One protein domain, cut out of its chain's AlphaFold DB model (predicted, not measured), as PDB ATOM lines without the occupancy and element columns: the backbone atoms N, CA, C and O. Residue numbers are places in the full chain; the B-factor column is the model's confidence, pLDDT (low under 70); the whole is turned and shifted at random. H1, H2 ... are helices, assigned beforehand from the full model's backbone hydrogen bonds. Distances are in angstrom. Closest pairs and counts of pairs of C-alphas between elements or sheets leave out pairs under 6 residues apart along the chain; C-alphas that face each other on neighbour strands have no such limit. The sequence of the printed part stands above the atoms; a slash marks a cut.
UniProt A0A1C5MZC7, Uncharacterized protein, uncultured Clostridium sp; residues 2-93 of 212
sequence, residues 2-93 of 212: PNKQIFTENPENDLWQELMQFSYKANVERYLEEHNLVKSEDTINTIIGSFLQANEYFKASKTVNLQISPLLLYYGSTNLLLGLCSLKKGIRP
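AT A GLANCE: This is residues 2 to 93 of the 212 residues of an uncharacterized protein of uncultured Clostridium sp (UniProt A0A1C5MZC7). What shape does this model make? Two long helices, H3 and H4, fold back side by side as a helical hairpin; H1 packs slantwise on H3, and H2 sits steeply across the end of the hairpin where H3 begins and H4 ends. Ahead of H1 the printed part starts as a strand-free tail, and residues 7 to 13, of which 11 to 13 belong to H1, stick out free of the rest. What is it made of, and how tightly? The printed part has 92 residues with four named helices in the order H1, H2, H3, H4 and no named strand, an all helix domain. It is only just compact, close to loose, with a radius of gyration of the C-alphas of 14.4 A and spans of 43 by 33 by 19 A.

IN THESE COORDINATES: Where do the first two helices run? H1 holds residues 11 to 23, begins at C-alpha 11 at (42.257, -45.298, 50.255), and measures 19.3 A from first to last C-alpha. H2 holds residues 25 to 34. Where are the two longest? H3 holds residues 41 to 61 and measures 29.7 A, with C-alpha 41 at (49.329, -61.304, 24.204). H4 holds residues 69 to 89, measures 30.1 A, and ends at C-alpha 89 at (37.314, -54.080, 26.533).

HOW THE PARTS SIT: Which helix is the hub? H3 touches the three other helices. It forms a hairpin with H4, at a shallow tilt of 27 degrees, opposite ways; their closest C-alphas, of Ala 54 and Gly 76, are 4.0 A apart. How do H1 and H2 meet H3? With residues 47 to 55 alone, H3 touches H1 at a shallow tilt of 30 degrees, opposite ways, the closest C-alphas being those of Ser 23 and Ile 48 at 4.4 A. With residues 44 to 48 alone, H3 touches H2 at a steep tilt of 61 degrees, opposite ways, the closest C-alphas being those of Val 28 and Ile 44 at 6.5 A. What of the remaining pairs? H1 and H2 are close but not clearly touching, about perpendicular at 90 degrees, with the C-alphas of Phe 22 and Val 28 closest at 5.5 A. H2 and H4 are close but not clearly touching, with the C-alphas of Leu 32 and Leu 87 closest at 7.5 A, while H1 and H4 are near each other. The helix packing is mostly aligned, but only just: 2 of the 3 touching pairs are at a shallow tilt. How do the backbones hold? Every O i to N i+4 pair is within hydrogen-bond range in H2, H3 and H4, and 7 of 9 are in H1.

THE WHOLE: How large is it? The two C-alphas farthest apart, of Asn 36 and Asn 65, are 43.7 A apart. Is it cut, and are links long? The printed part has no cut; the link from H1 to H2 is tight, and those from H2 to H3 and H3 to H4 are short. Where is confidence low? The mean pLDDT of the printed part is 94.4, and residues 2 to 3 are under 70.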
ATOM      1  N   PRO A   2      24.416 -54.762  45.135       42.50
ATOM      2  CA  PRO A   2      24.478 -53.706  46.144       42.50
ATOM      3  C   PRO A   2      25.876 -53.072  46.117       42.50
ATOM      4  O   PRO A   2      26.867 -53.793  45.991       42.50
ATOM      5  N   ASN A   3      25.957 -51.740  46.185       57.78
ATOM      6  CA  ASN A   3      27.231 -51.025  46.255       57.78
ATOM      7  C   ASN A   3      28.014 -51.525  47.475       57.78
ATOM      8  O   ASN A   3      27.616 -51.286  48.615       57.78
ATOM      9  N   LYS A   4      29.115 -52.245  47.238       76.38
ATOM     10  CA  LYS A   4      30.028 -52.685  48.293       76.38
ATOM     11  C   LYS A   4      30.747 -51.448  48.828       76.38
ATOM     12  O   LYS A   4      31.607 -50.899  48.148       76.38
ATOM     13  N   GLN A   5      30.384 -50.999  50.026       78.00
ATOM     14  CA  GLN A   5      31.147 -49.973  50.729       78.00
ATOM     15  C   GLN A   5      32.414 -50.605  51.307       78.00
ATOM     16  O   GLN A   5      32.347 -51.629  51.988       78.00
ATOM     17  N   ILE A   6      33.565 -50.013  50.996       76.06
ATOM     18  CA  ILE A   6      34.864 -50.411  51.534       76.06
ATOM     19  C   ILE A   6      35.313 -49.281  52.455       76.06
ATOM     20  O   ILE A   6      35.508 -48.154  52.006       76.06
ATOM     21  N   PHE A   7      35.431 -49.578  53.745       82.94
ATOM     22  CA  PHE A   7      35.960 -48.643  54.731       82.94
ATOM     23  C   PHE A   7      37.475 -48.807  54.783       82.94
ATOM     24  O   PHE A   7      37.966 -49.912  55.006       82.94
ATOM     25  N   THR A   8      38.202 -47.718  54.558       86.19
ATOM     26  CA  THR A   8      39.663 -47.715  54.543       86.19
ATOM     27  C   THR A   8      40.195 -46.417  55.133       86.19
ATOM     28  O   THR A   8      39.661 -45.337  54.880       86.19
ATOM     29  N   GLU A   9      41.256 -46.537  55.926       89.94
ATOM     30  CA  GLU A   9      42.030 -45.406  56.448       89.94
ATOM     31  C   GLU A   9      43.123 -44.963  55.459       89.94
ATOM     32  O   GLU A   9      43.708 -43.893  55.622       89.94
ATOM     33  N   ASN A  10      43.397 -45.764  54.421       92.06
ATOM     34  CA  ASN A  10      44.429 -45.501  53.422       92.06
ATOM     35  C   ASN A  10      43.927 -45.798  51.995       92.06
ATOM     36  O   ASN A  10      44.417 -46.716  51.330       92.06
ATOM     37  N   PRO A  11      42.949 -45.012  51.507       89.69
ATOM     38  CA  PRO A  11      42.257 -45.298  50.255       89.69
ATOM     39  C   PRO A  11      43.198 -45.378  49.057       89.69
ATOM     40  O   PRO A  11      42.993 -46.204  48.177       89.69
ATOM     41  N   GLU A  12      44.242 -44.551  49.014       90.62
ATOM     42  CA  GLU A  12      45.164 -44.548  47.882       90.62
ATOM     43  C   GLU A  12      45.974 -45.849  47.797       90.62
ATOM     44  O   GLU A  12      46.079 -46.444  46.724       90.62
ATOM     45  N   ASN A  13      46.529 -46.310  48.921       92.56
ATOM     46  CA  ASN A  13      47.318 -47.537  48.935       92.56
ATOM     47  C   ASN A  13      46.455 -48.758  48.626       92.56
ATOM     48  O   ASN A  13      46.884 -49.613  47.852       92.56
ATOM     49  N   ASP A  14      45.245 -48.817  49.175       92.88
ATOM     50  CA  ASP A  14      44.327 -49.930  48.936       92.88
ATOM     51  C   ASP A  14      43.877 -49.972  47.468       92.88
ATOM     52  O   ASP A  14      43.884 -51.034  46.846       92.88
ATOM     53  N   LEU A  15      43.581 -48.810  46.866       92.94
ATOM     54  CA  LEU A  15      43.293 -48.714  45.431       92.94
ATOM     55  C   LEU A  15      44.466 -49.228  44.594       92.94
ATOM     56  O   LEU A  15      44.263 -50.029  43.681       92.94
ATOM     57  N   TRP A  16      45.698 -48.821  44.905       95.94
ATOM     58  CA  TRP A  16      46.865 -49.328  44.185       95.94
ATOM     59  C   TRP A  16      47.087 -50.820  44.397       95.94
ATOM     60  O   TRP A  16      47.463 -51.495  43.445       95.94
ATOM     61  N   GLN A  17      46.839 -51.363  45.588       94.44
ATOM     62  CA  GLN A  17      46.934 -52.804  45.816       94.44
ATOM     63  C   GLN A  17      45.971 -53.583  44.916       94.44
ATOM     64  O   GLN A  17      46.396 -54.554  44.290       94.44
ATOM     65  N   GLU A  18      44.720 -53.134  44.791       94.19
ATOM     66  CA  GLU A  18      43.730 -53.749  43.896       94.19
ATOM     67  C   GLU A  18      44.135 -53.627  42.420       94.19
ATOM     68  O   GLU A  18      44.152 -54.617  41.687       94.19
ATOM     69  N   LEU A  19      44.545 -52.435  41.977       96.75
ATOM     70  CA  LEU A  19      44.963 -52.208  40.588       96.75
ATOM     71  C   LEU A  19      46.214 -53.019  40.224       96.75
ATOM     72  O   LEU A  19      46.309 -53.581  39.131       96.75
ATOM     73  N   MET A  20      47.174 -53.128  41.143       97.81
ATOM     74  CA  MET A  20      48.443 -53.812  40.900       97.81
ATOM     75  C   MET A  20      48.308 -55.330  40.795       97.81
ATOM     76  O   MET A  20      49.223 -55.975  40.277       97.81
ATOM     77  N   GLN A  21      47.167 -55.918  41.165       97.50
ATOM     78  CA  GLN A  21      46.892 -57.322  40.850       97.50
ATOM     79  C   GLN A  21      46.929 -57.576  39.334       97.50
ATOM     80  O   GLN A  21      47.336 -58.658  38.907       97.50
ATOM     81  N   PHE A  22      46.594 -56.579  38.512       97.94
ATOM     82  CA  PHE A  22      46.645 -56.664  37.049       97.94
ATOM     83  C   PHE A  22      48.048 -56.457  36.458       97.94
ATOM     84  O   PHE A  22      48.213 -56.510  35.242       97.94
ATOM     85  N   SER A  23      49.080 -56.296  37.294       96.56
ATOM     86  CA  SER A  23      50.476 -56.422  36.849       96.56
ATOM     87  C   SER A  23      50.915 -57.882  36.648       96.56
ATOM     88  O   SER A  23      51.962 -58.143  36.060       96.56
ATOM     89  N   TYR A  24      50.104 -58.849  37.092       97.50
ATOM     90  CA  TYR A  24      50.369 -60.276  36.930       97.50
ATOM     91  C   TYR A  24      49.564 -60.855  35.763       97.50
ATOM     92  O   TYR A  24      48.332 -60.825  35.769       97.50
ATOM     93  N   LYS A  25      50.255 -61.471  34.795       98.00
ATOM     94  CA  LYS A  25      49.650 -62.066  33.587       98.00
ATOM     95  C   LYS A  25      48.473 -62.998  33.880       98.00
ATOM     96  O   LYS A  25      47.417 -62.829  33.281       98.00
ATOM     97  N   ALA A  26      48.619 -63.900  34.849       98.00
ATOM     98  CA  ALA A  26      47.564 -64.846  35.213       98.00
ATOM     99  C   ALA A  26      46.264 -64.152  35.667       98.00
ATOM    100  O   ALA A  26      45.171 -64.620  35.352       98.00
ATOM    101  N   ASN A  27      46.363 -63.020  36.374       98.06
ATOM    102  CA  ASN A  27      45.187 -62.273  36.822       98.06
ATOM    103  C   ASN A  27      44.492 -61.568  35.652       98.06
ATOM    104  O   ASN A  27      43.264 -61.557  35.595       98.06
ATOM    105  N   VAL A  28      45.260 -61.026  34.700       98.25
ATOM    106  CA  VAL A  28      44.709 -60.426  33.475       98.25
ATOM    107  C   VAL A  28      44.018 -61.490  32.624       98.25
ATOM    108  O   VAL A  28      42.879 -61.299  32.213       98.25
ATOM    109  N   GLU A  29      44.664 -62.635  32.398       98.12
ATOM    110  CA  GLU A  29      44.084 -63.743  31.629       98.12
ATOM    111  C   GLU A  29      42.790 -64.262  32.254       98.12
ATOM    112  O   GLU A  29      41.810 -64.460  31.531       98.12
ATOM    113  N   ARG A  30      42.769 -64.438  33.582       97.88
ATOM    114  CA  ARG A  30      41.566 -64.831  34.323       97.88
ATOM    115  C   ARG A  30      40.453 -63.798  34.166       97.88
ATOM    116  O   ARG A  30      39.336 -64.170  33.829       97.88
ATOM    117  N   TYR A  31      40.757 -62.513  34.344       97.94
ATOM    118  CA  TYR A  31      39.767 -61.448  34.190       97.94
ATOM    119  C   TYR A  31      39.159 -61.430  32.783       97.94
ATOM    120  O   TYR A  31      37.940 -61.361  32.644       97.94
ATOM    121  N   LEU A  32      39.990 -61.519  31.739       97.50
ATOM    122  CA  LEU A  32      39.510 -61.533  30.354       97.50
ATOM    123  C   LEU A  32      38.609 -62.746  30.087       97.50
ATOM    124  O   LEU A  32      37.586 -62.605  29.425       97.50
ATOM    125  N   GLU A  33      38.944 -63.914  30.636       97.00
ATOM    126  CA  GLU A  33      38.119 -65.123  30.532       97.00
ATOM    127  C   GLU A  33      36.760 -64.970  31.216       97.00
ATOM    128  O   GLU A  33      35.730 -65.204  30.587       97.00
ATOM    129  N   GLU A  34      36.749 -64.506  32.467       97.38
ATOM    130  CA  GLU A  34      35.527 -64.278  33.251       97.38
ATOM    131  C   GLU A  34      34.572 -63.278  32.576       97.38
ATOM    132  O   GLU A  34      33.358 -63.347  32.769       97.38
ATOM    133  N   HIS A  35      35.109 -62.374  31.750       96.69
ATOM    134  CA  HIS A  35      34.348 -61.356  31.025       96.69
ATOM    135  C   HIS A  35      34.105 -61.700  29.544       96.69
ATOM    136  O   HIS A  35      33.578 -60.862  28.811       96.69
ATOM    137  N   ASN A  36      34.428 -62.921  29.096       97.00
ATOM    138  CA  ASN A  36      34.295 -63.370  27.700       97.00
ATOM    139  C   ASN A  36      35.024 -62.465  26.683       97.00
ATOM    140  O   ASN A  36      34.534 -62.211  25.581       97.00
ATOM    141  N   LEU A  37      36.196 -61.957  27.061       96.44
ATOM    142  CA  LEU A  37      37.043 -61.092  26.247       96.44
ATOM    143  C   LEU A  37      38.198 -61.879  25.611       96.44
ATOM    144  O   LEU A  37      38.644 -62.910  26.117       96.44
ATOM    145  N   VAL A  38      38.707 -61.376  24.484       92.25
ATOM    146  CA  VAL A  38      39.772 -62.046  23.728       92.25
ATOM    147  C   VAL A  38      41.107 -61.943  24.467       92.25
ATOM    148  O   VAL A  38      41.584 -60.855  24.786       92.25
ATOM    149  N   LYS A  39      41.756 -63.091  24.676       92.12
ATOM    150  CA  LYS A  39      43.121 -63.170  25.205       92.12
ATOM    151  C   LYS A  39      44.121 -62.925  24.075       92.12
ATOM    152  O   LYS A  39      44.466 -63.836  23.330       92.12
ATOM    153  N   SER A  40      44.574 -61.684  23.946       95.75
ATOM    154  CA  SER A  40      45.675 -61.307  23.056       95.75
ATOM    155  C   SER A  40      46.916 -60.996  23.882       95.75
ATOM    156  O   SER A  40      46.842 -60.215  24.829       95.75
ATOM    157  N   GLU A  41      48.062 -61.570  23.514       96.88
ATOM    158  CA  GLU A  41      49.329 -61.304  24.204       96.88
ATOM    159  C   GLU A  41      49.703 -59.816  24.167       96.88
ATOM    160  O   GLU A  41      50.126 -59.262  25.178       96.88
ATOM    161  N   ASP A  42      49.451 -59.138  23.046       96.56
ATOM    162  CA  ASP A  42      49.687 -57.696  22.905       96.56
ATOM    163  C   ASP A  42      48.800 -56.875  23.859       96.56
ATOM    164  O   ASP A  42      49.259 -55.937  24.513       96.56
ATOM    165  N   THR A  43      47.532 -57.272  24.012       96.88
ATOM    166  CA  THR A  43      46.605 -56.628  24.958       96.88
ATOM    167  C   THR A  43      47.010 -56.891  26.406       96.88
ATOM    168  O   THR A  43      47.044 -55.961  27.208       96.88
ATOM    169  N   ILE A  44      47.372 -58.130  26.743       98.38
ATOM    170  CA  ILE A  44      47.822 -58.512  28.087       98.38
ATOM    171  C   ILE A  44      49.078 -57.725  28.476       98.38
ATOM    172  O   ILE A  44      49.123 -57.130  29.551       98.38
ATOM    173  N   ASN A  45      50.074 -57.667  27.588       98.31
ATOM    174  CA  ASN A  45      51.308 -56.923  27.829       98.31
ATOM    175  C   ASN A  45      51.049 -55.416  27.949       98.31
ATOM    176  O   ASN A  45      51.654 -54.766  28.801       98.31
ATOM    177  N   THR A  46      50.119 -54.873  27.153       97.88
ATOM    178  CA  THR A  46      49.677 -53.476  27.276       97.88
ATOM    179  C   THR A  46      49.088 -53.214  28.660       97.88
ATOM    180  O   THR A  46      49.530 -52.292  29.335       97.88
ATOM    181  N   ILE A  47      48.146 -54.045  29.118       98.50
ATOM    182  CA  ILE A  47      47.501 -53.903  30.432       98.50
ATOM    183  C   ILE A  47      48.545 -53.917  31.556       98.50
ATOM    184  O   ILE A  47      48.596 -52.987  32.363       98.50
ATOM    185  N   ILE A  48      49.403 -54.942  31.583       98.62
ATOM    186  CA  ILE A  48      50.436 -55.108  32.615       98.62
ATOM    187  C   ILE A  48      51.395 -53.916  32.614       98.62
ATOM    188  O   ILE A  48      51.628 -53.301  33.657       98.62
ATOM    189  N   GLY A  49      51.941 -53.582  31.440       98.44
ATOM    190  CA  GLY A  49      52.894 -52.489  31.282       98.44
ATOM    191  C   GLY A  49      52.299 -51.150  31.707       98.44
ATOM    192  O   GLY A  49      52.944 -50.402  32.438       98.44
ATOM    193  N   SER A  50      51.050 -50.882  31.327       98.31
ATOM    194  CA  SER A  50      50.327 -49.669  31.700       98.31
ATOM    195  C   SER A  50      50.128 -49.533  33.209       98.31
ATOM    196  O   SER A  50      50.402 -48.461  33.745       98.31
ATOM    197  N   PHE A  51      49.712 -50.588  33.920       98.56
ATOM    198  CA  PHE A  51      49.559 -50.521  35.381       98.56
ATOM    199  C   PHE A  51      50.895 -50.321  36.103       98.56
ATOM    200  O   PHE A  51      50.984 -49.483  37.001       98.56
ATOM    201  N   LEU A  52      51.942 -51.040  35.682       98.56
ATOM    202  CA  LEU A  52      53.287 -50.894  36.245       98.56
ATOM    203  C   LEU A  52      53.827 -49.474  36.047       98.56
ATOM    204  O   LEU A  52      54.255 -48.835  37.007       98.56
ATOM    205  N   GLN A  53      53.776 -48.963  34.815       98.38
ATOM    206  CA  GLN A  53      54.257 -47.620  34.495       98.38
ATOM    207  C   GLN A  53      53.446 -46.548  35.213       98.38
ATOM    208  O   GLN A  53      54.033 -45.629  35.780       98.38
ATOM    209  N   ALA A  54      52.116 -46.668  35.233       98.50
ATOM    210  CA  ALA A  54      51.261 -45.727  35.942       98.50
ATOM    211  C   ALA A  54      51.653 -45.623  37.419       98.50
ATOM    212  O   ALA A  54      51.914 -44.522  37.898       98.50
ATOM    213  N   ASN A  55      51.764 -46.760  38.110       98.31
ATOM    214  CA  ASN A  55      52.131 -46.797  39.523       98.31
ATOM    215  C   ASN A  55      53.483 -46.114  39.788       98.31
ATOM    216  O   ASN A  55      53.601 -45.287  40.691       98.31
ATOM    217  N   GLU A  56      54.498 -46.401  38.970       98.19
ATOM    218  CA  GLU A  56      55.816 -45.780  39.125       98.19
ATOM    219  C   GLU A  56      55.794 -44.273  38.835       98.19
ATOM    220  O   GLU A  56      56.387 -43.498  39.588       98.19
ATOM    221  N   TYR A  57      55.048 -43.827  37.819       98.50
ATOM    222  CA  TYR A  57      54.873 -42.400  37.548       98.50
ATOM    223  C   TYR A  57      54.182 -41.663  38.703       98.50
ATOM    224  O   TYR A  57      54.650 -40.591  39.090       98.50
ATOM    225  N   PHE A  58      53.128 -42.235  39.294       97.50
ATOM    226  CA  PHE A  58      52.435 -41.643  40.446       97.50
ATOM    227  C   PHE A  58      53.290 -41.634  41.719       97.50
ATOM    228  O   PHE A  58      53.245 -40.675  42.487       97.50
ATOM    229  N   LYS A  59      54.103 -42.666  41.967       96.69
ATOM    230  CA  LYS A  59      55.052 -42.648  43.094       96.69
ATOM    231  C   LYS A  59      56.125 -41.583  42.899       96.69
ATOM    232  O   LYS A  59      56.397 -40.808  43.813       96.69
ATOM    233  N   ALA A  60      56.717 -41.530  41.707       97.81
ATOM    234  CA  ALA A  60      57.763 -40.569  41.385       97.81
ATOM    235  C   ALA A  60      57.242 -39.124  41.414       97.81
ATOM    236  O   ALA A  60      57.939 -38.232  41.893       97.81
ATOM    237  N   SER A  61      55.999 -38.877  40.985       97.88
ATOM    238  CA  SER A  61      55.413 -37.531  40.998       97.88
ATOM    239  C   SER A  61      55.316 -36.917  42.398       97.88
ATOM    240  O   SER A  61      55.290 -35.692  42.511       97.88
ATOM    241  N   LYS A  62      55.290 -37.734  43.460       96.00
ATOM    242  CA  LYS A  62      55.252 -37.273  44.859       96.00
ATOM    243  C   LYS A  62      56.607 -36.819  45.402       96.00
ATOM    244  O   LYS A  62      56.643 -36.137  46.420       96.00
ATOM    245  N   THR A  63      57.710 -37.221  44.772       96.75
ATOM    246  CA  THR A  63      59.069 -36.971  45.280       96.75
ATOM    247  C   THR A  63      59.855 -35.977  44.433       96.75
ATOM    248  O   THR A  63      60.800 -35.361  44.926       96.75
ATOM    249  N   VAL A  64      59.475 -35.794  43.168       97.38
ATOM    250  CA  VAL A  64      60.080 -34.790  42.285       97.38
ATOM    251  C   VAL A  64      59.553 -33.382  42.574       97.38
ATOM    252  O   VAL A  64      58.533 -33.181  43.228       97.38
ATOM    253  N   ASN A  65      60.248 -32.377  42.043       96.38
ATOM    254  CA  ASN A  65      59.844 -30.982  42.182       96.38
ATOM    255  C   ASN A  65      58.554 -30.653  41.396       96.38
ATOM    256  O   ASN A  65      58.130 -31.383  40.497       96.38
ATOM    257  N   LEU A  66      57.975 -29.485  41.690       92.94
ATOM    258  CA  LEU A  66      56.739 -28.992  41.070       92.94
ATOM    259  C   LEU A  66      56.827 -28.762  39.552       92.94
ATOM    260  O   LEU A  66      55.793 -28.688  38.900       92.94
ATOM    261  N   GLN A  67      58.024 -28.648  38.974       93.25
ATOM    262  CA  GLN A  67      58.188 -28.480  37.525       93.25
ATOM    263  C   GLN A  67      58.064 -29.818  36.783       93.25
ATOM    264  O   GLN A  67      57.626 -29.849  35.637       93.25
ATOM    265  N   ILE A  68      58.432 -30.923  37.438       95.56
ATOM    266  CA  ILE A  68      58.433 -32.271  36.851       95.56
ATOM    267  C   ILE A  68      57.180 -33.053  37.257       95.56
ATOM    268  O   ILE A  68      56.651 -33.825  36.457       95.56
ATOM    269  N   SER A  69      56.679 -32.844  38.476       97.38
ATOM    270  CA  SER A  69      55.534 -33.581  39.027       97.38
ATOM    271  C   SER A  69      54.310 -33.604  38.091       97.38
ATOM    272  O   SER A  69      53.812 -34.701  37.828       97.38
ATOM    273  N   PRO A  70      53.876 -32.481  37.473       94.12
ATOM    274  CA  PRO A  70      52.733 -32.483  36.557       94.12
ATOM    275  C   PRO A  70      52.938 -33.364  35.320       94.12
ATOM    276  O   PRO A  70      52.005 -34.021  34.864       94.12
ATOM    277  N   LEU A  71      54.164 -33.418  34.792       94.88
ATOM    278  CA  LEU A  71      54.498 -34.258  33.643       94.88
ATOM    279  C   LEU A  71      54.378 -35.745  33.996       94.88
ATOM    280  O   LEU A  71      53.826 -36.526  33.222       94.88
ATOM    281  N   LEU A  72      54.867 -36.136  35.176       97.81
ATOM    282  CA  LEU A  72      54.749 -37.515  35.648       97.81
ATOM    283  C   LEU A  72      53.295 -37.877  35.948       97.81
ATOM    284  O   LEU A  72      52.859 -38.953  35.556       97.81
ATOM    285  N   LEU A  73      52.517 -36.972  36.549       96.31
ATOM    286  CA  LEU A  73      51.077 -37.171  36.743       96.31
ATOM    287  C   LEU A  73      50.349 -37.369  35.410       96.31
ATOM    288  O   LEU A  73      49.512 -38.264  35.302       96.31
ATOM    289  N   TYR A  74      50.687 -36.589  34.382       94.12
ATOM    290  CA  TYR A  74      50.124 -36.748  33.041       94.12
ATOM    291  C   TYR A  74      50.418 -38.134  32.448       94.12
ATOM    292  O   TYR A  74      49.496 -38.831  32.010       94.12
ATOM    293  N   TYR A  75      51.682 -38.569  32.464       95.88
ATOM    294  CA  TYR A  75      52.050 -39.890  31.946       95.88
ATOM    295  C   TYR A  75      51.493 -41.032  32.798       95.88
ATOM    296  O   TYR A  75      51.068 -42.046  32.242       95.88
ATOM    297  N   GLY A  76      51.430 -40.861  34.118       97.62
ATOM    298  CA  GLY A  76      50.804 -41.807  35.035       97.62
ATOM    299  C   GLY A  76      49.316 -41.973  34.747       97.62
ATOM    300  O   GLY A  76      48.842 -43.092  34.568       97.62
ATOM    301  N   SER A  77      48.598 -40.859  34.599       95.62
ATOM    302  CA  SER A  77      47.158 -40.843  34.310       95.62
ATOM    303  C   SER A  77      46.845 -41.434  32.937       95.62
ATOM    304  O   SER A  77      45.919 -42.230  32.803       95.62
ATOM    305  N   THR A  78      47.644 -41.099  31.921       94.50
ATOM    306  CA  THR A  78      47.466 -41.622  30.556       94.50
ATOM    307  C   THR A  78      47.710 -43.130  30.499       94.50
ATOM    308  O   THR A  78      46.930 -43.852  29.879       94.50
ATOM    309  N   ASN A  79      48.751 -43.626  31.177       96.81
ATOM    310  CA  ASN A  79      49.003 -45.063  31.274       96.81
ATOM    311  C   ASN A  79      47.908 -45.779  32.059       96.81
ATOM    312  O   ASN A  79      47.427 -46.815  31.613       96.81
ATOM    313  N   LEU A  80      47.462 -45.217  33.183       97.38
ATOM    314  CA  LEU A  80      46.379 -45.805  33.962       97.38
ATOM    315  C   LEU A  80      45.097 -45.907  33.128       97.38
ATOM    316  O   LEU A  80      44.462 -46.960  33.099       97.38
ATOM    317  N   LEU A  81      44.753 -44.846  32.394       95.81
ATOM    318  CA  LEU A  81      43.593 -44.824  31.508       95.81
ATOM    319  C   LEU A  81      43.712 -45.863  30.386       95.81
ATOM    320  O   LEU A  81      42.742 -46.572  30.116       95.81
ATOM    321  N   LEU A  82      44.896 -46.007  29.780       96.31
ATOM    322  CA  LEU A  82      45.171 -47.040  28.781       96.31
ATOM    323  C   LEU A  82      44.999 -48.451  29.354       96.31
ATOM    324  O   LEU A  82      44.312 -49.269  28.740       96.31
ATOM    325  N   GLY A  83      45.568 -48.724  30.530       97.06
ATOM    326  CA  GLY A  83      45.457 -50.016  31.208       97.06
ATOM    327  C   GLY A  83      44.008 -50.365  31.545       97.06
ATOM    328  O   GLY A  83      43.535 -51.440  31.182       97.06
ATOM    329  N   LEU A  84      43.270 -49.425  32.146       97.06
ATOM    330  CA  LEU A  84      41.856 -49.594  32.496       97.06
ATOM    331  C   LEU A  84      40.972 -49.808  31.264       97.06
ATOM    332  O   LEU A  84      40.130 -50.705  31.256       97.06
ATOM    333  N   CYS A  85      41.156 -49.009  30.212       96.25
ATOM    334  CA  CYS A  85      40.384 -49.139  28.978       96.25
ATOM    335  C   CYS A  85      40.669 -50.468  28.271       96.25
ATOM    336  O   CYS A  85      39.737 -51.141  27.822       96.25
ATOM    337  N   SER A  86      41.944 -50.865  28.221       96.88
ATOM    338  CA  SER A  86      42.355 -52.126  27.605       96.88
ATOM    339  C   SER A  86      41.819 -53.325  28.383       96.88
ATOM    340  O   SER A  86      41.301 -54.260  27.778       96.88
ATOM    341  N   LEU A  87      41.850 -53.270  29.719       96.94
ATOM    342  CA  LEU A  87      41.271 -54.290  30.591       96.94
ATOM    343  C   LEU A  87      39.748 -54.386  30.407       96.94
ATOM    344  O   LEU A  87      39.226 -55.476  30.196       96.94
ATOM    345  N   LYS A  88      39.043 -53.246  30.403       95.56
ATOM    346  CA  LYS A  88      37.576 -53.172  30.276       95.56
ATOM    347  C   LYS A  88      37.047 -53.792  28.980       95.56
ATOM    348  O   LYS A  88      35.946 -54.339  28.977       95.56
ATOM    349  N   LYS A  89      37.766 -53.634  27.865       94.69
ATOM    350  CA  LYS A  89      37.314 -54.080  26.533       94.69
ATOM    351  C   LYS A  89      38.086 -55.270  25.974       94.69
ATOM    352  O   LYS A  89      37.659 -55.812  24.961       94.69
ATOM    353  N   GLY A  90      39.189 -55.673  26.601       95.69
ATOM    354  CA  GLY A  90      40.043 -56.752  26.108       95.69
ATOM    355  C   GLY A  90      40.676 -56.437  24.756       95.69
ATOM    356  O   GLY A  90      40.830 -57.330  23.927       95.69
ATOM    357  N   ILE A  91      41.009 -55.168  24.516       95.19
ATOM    358  CA  ILE A  91      41.653 -54.704  23.284       95.19
ATOM    359  C   ILE A  91      42.802 -53.765  23.620       95.19
ATOM    360  O   ILE A  91      42.758 -53.065  24.627       95.19
ATOM    361  N   ARG A  92      43.783 -53.671  22.730       94.88
ATOM    362  CA  ARG A  92      44.717 -52.548  22.714       94.88
ATOM    363  C   ARG A  92      44.163 -51.468  21.773       94.88
ATOM    364  O   ARG A  92      44.066 -51.736  20.576       94.88
ATOM    365  N   PRO A  93      43.799 -50.272  22.266       92.56
ATOM    366  CA  PRO A  93      43.346 -49.195  21.391       92.56
ATOM    367  C   PRO A  93      44.480 -48.714  20.476       92.56
ATOM    368  O   PRO A  93      45.629 -48.576  20.901       92.56
TER     369      PRO A  93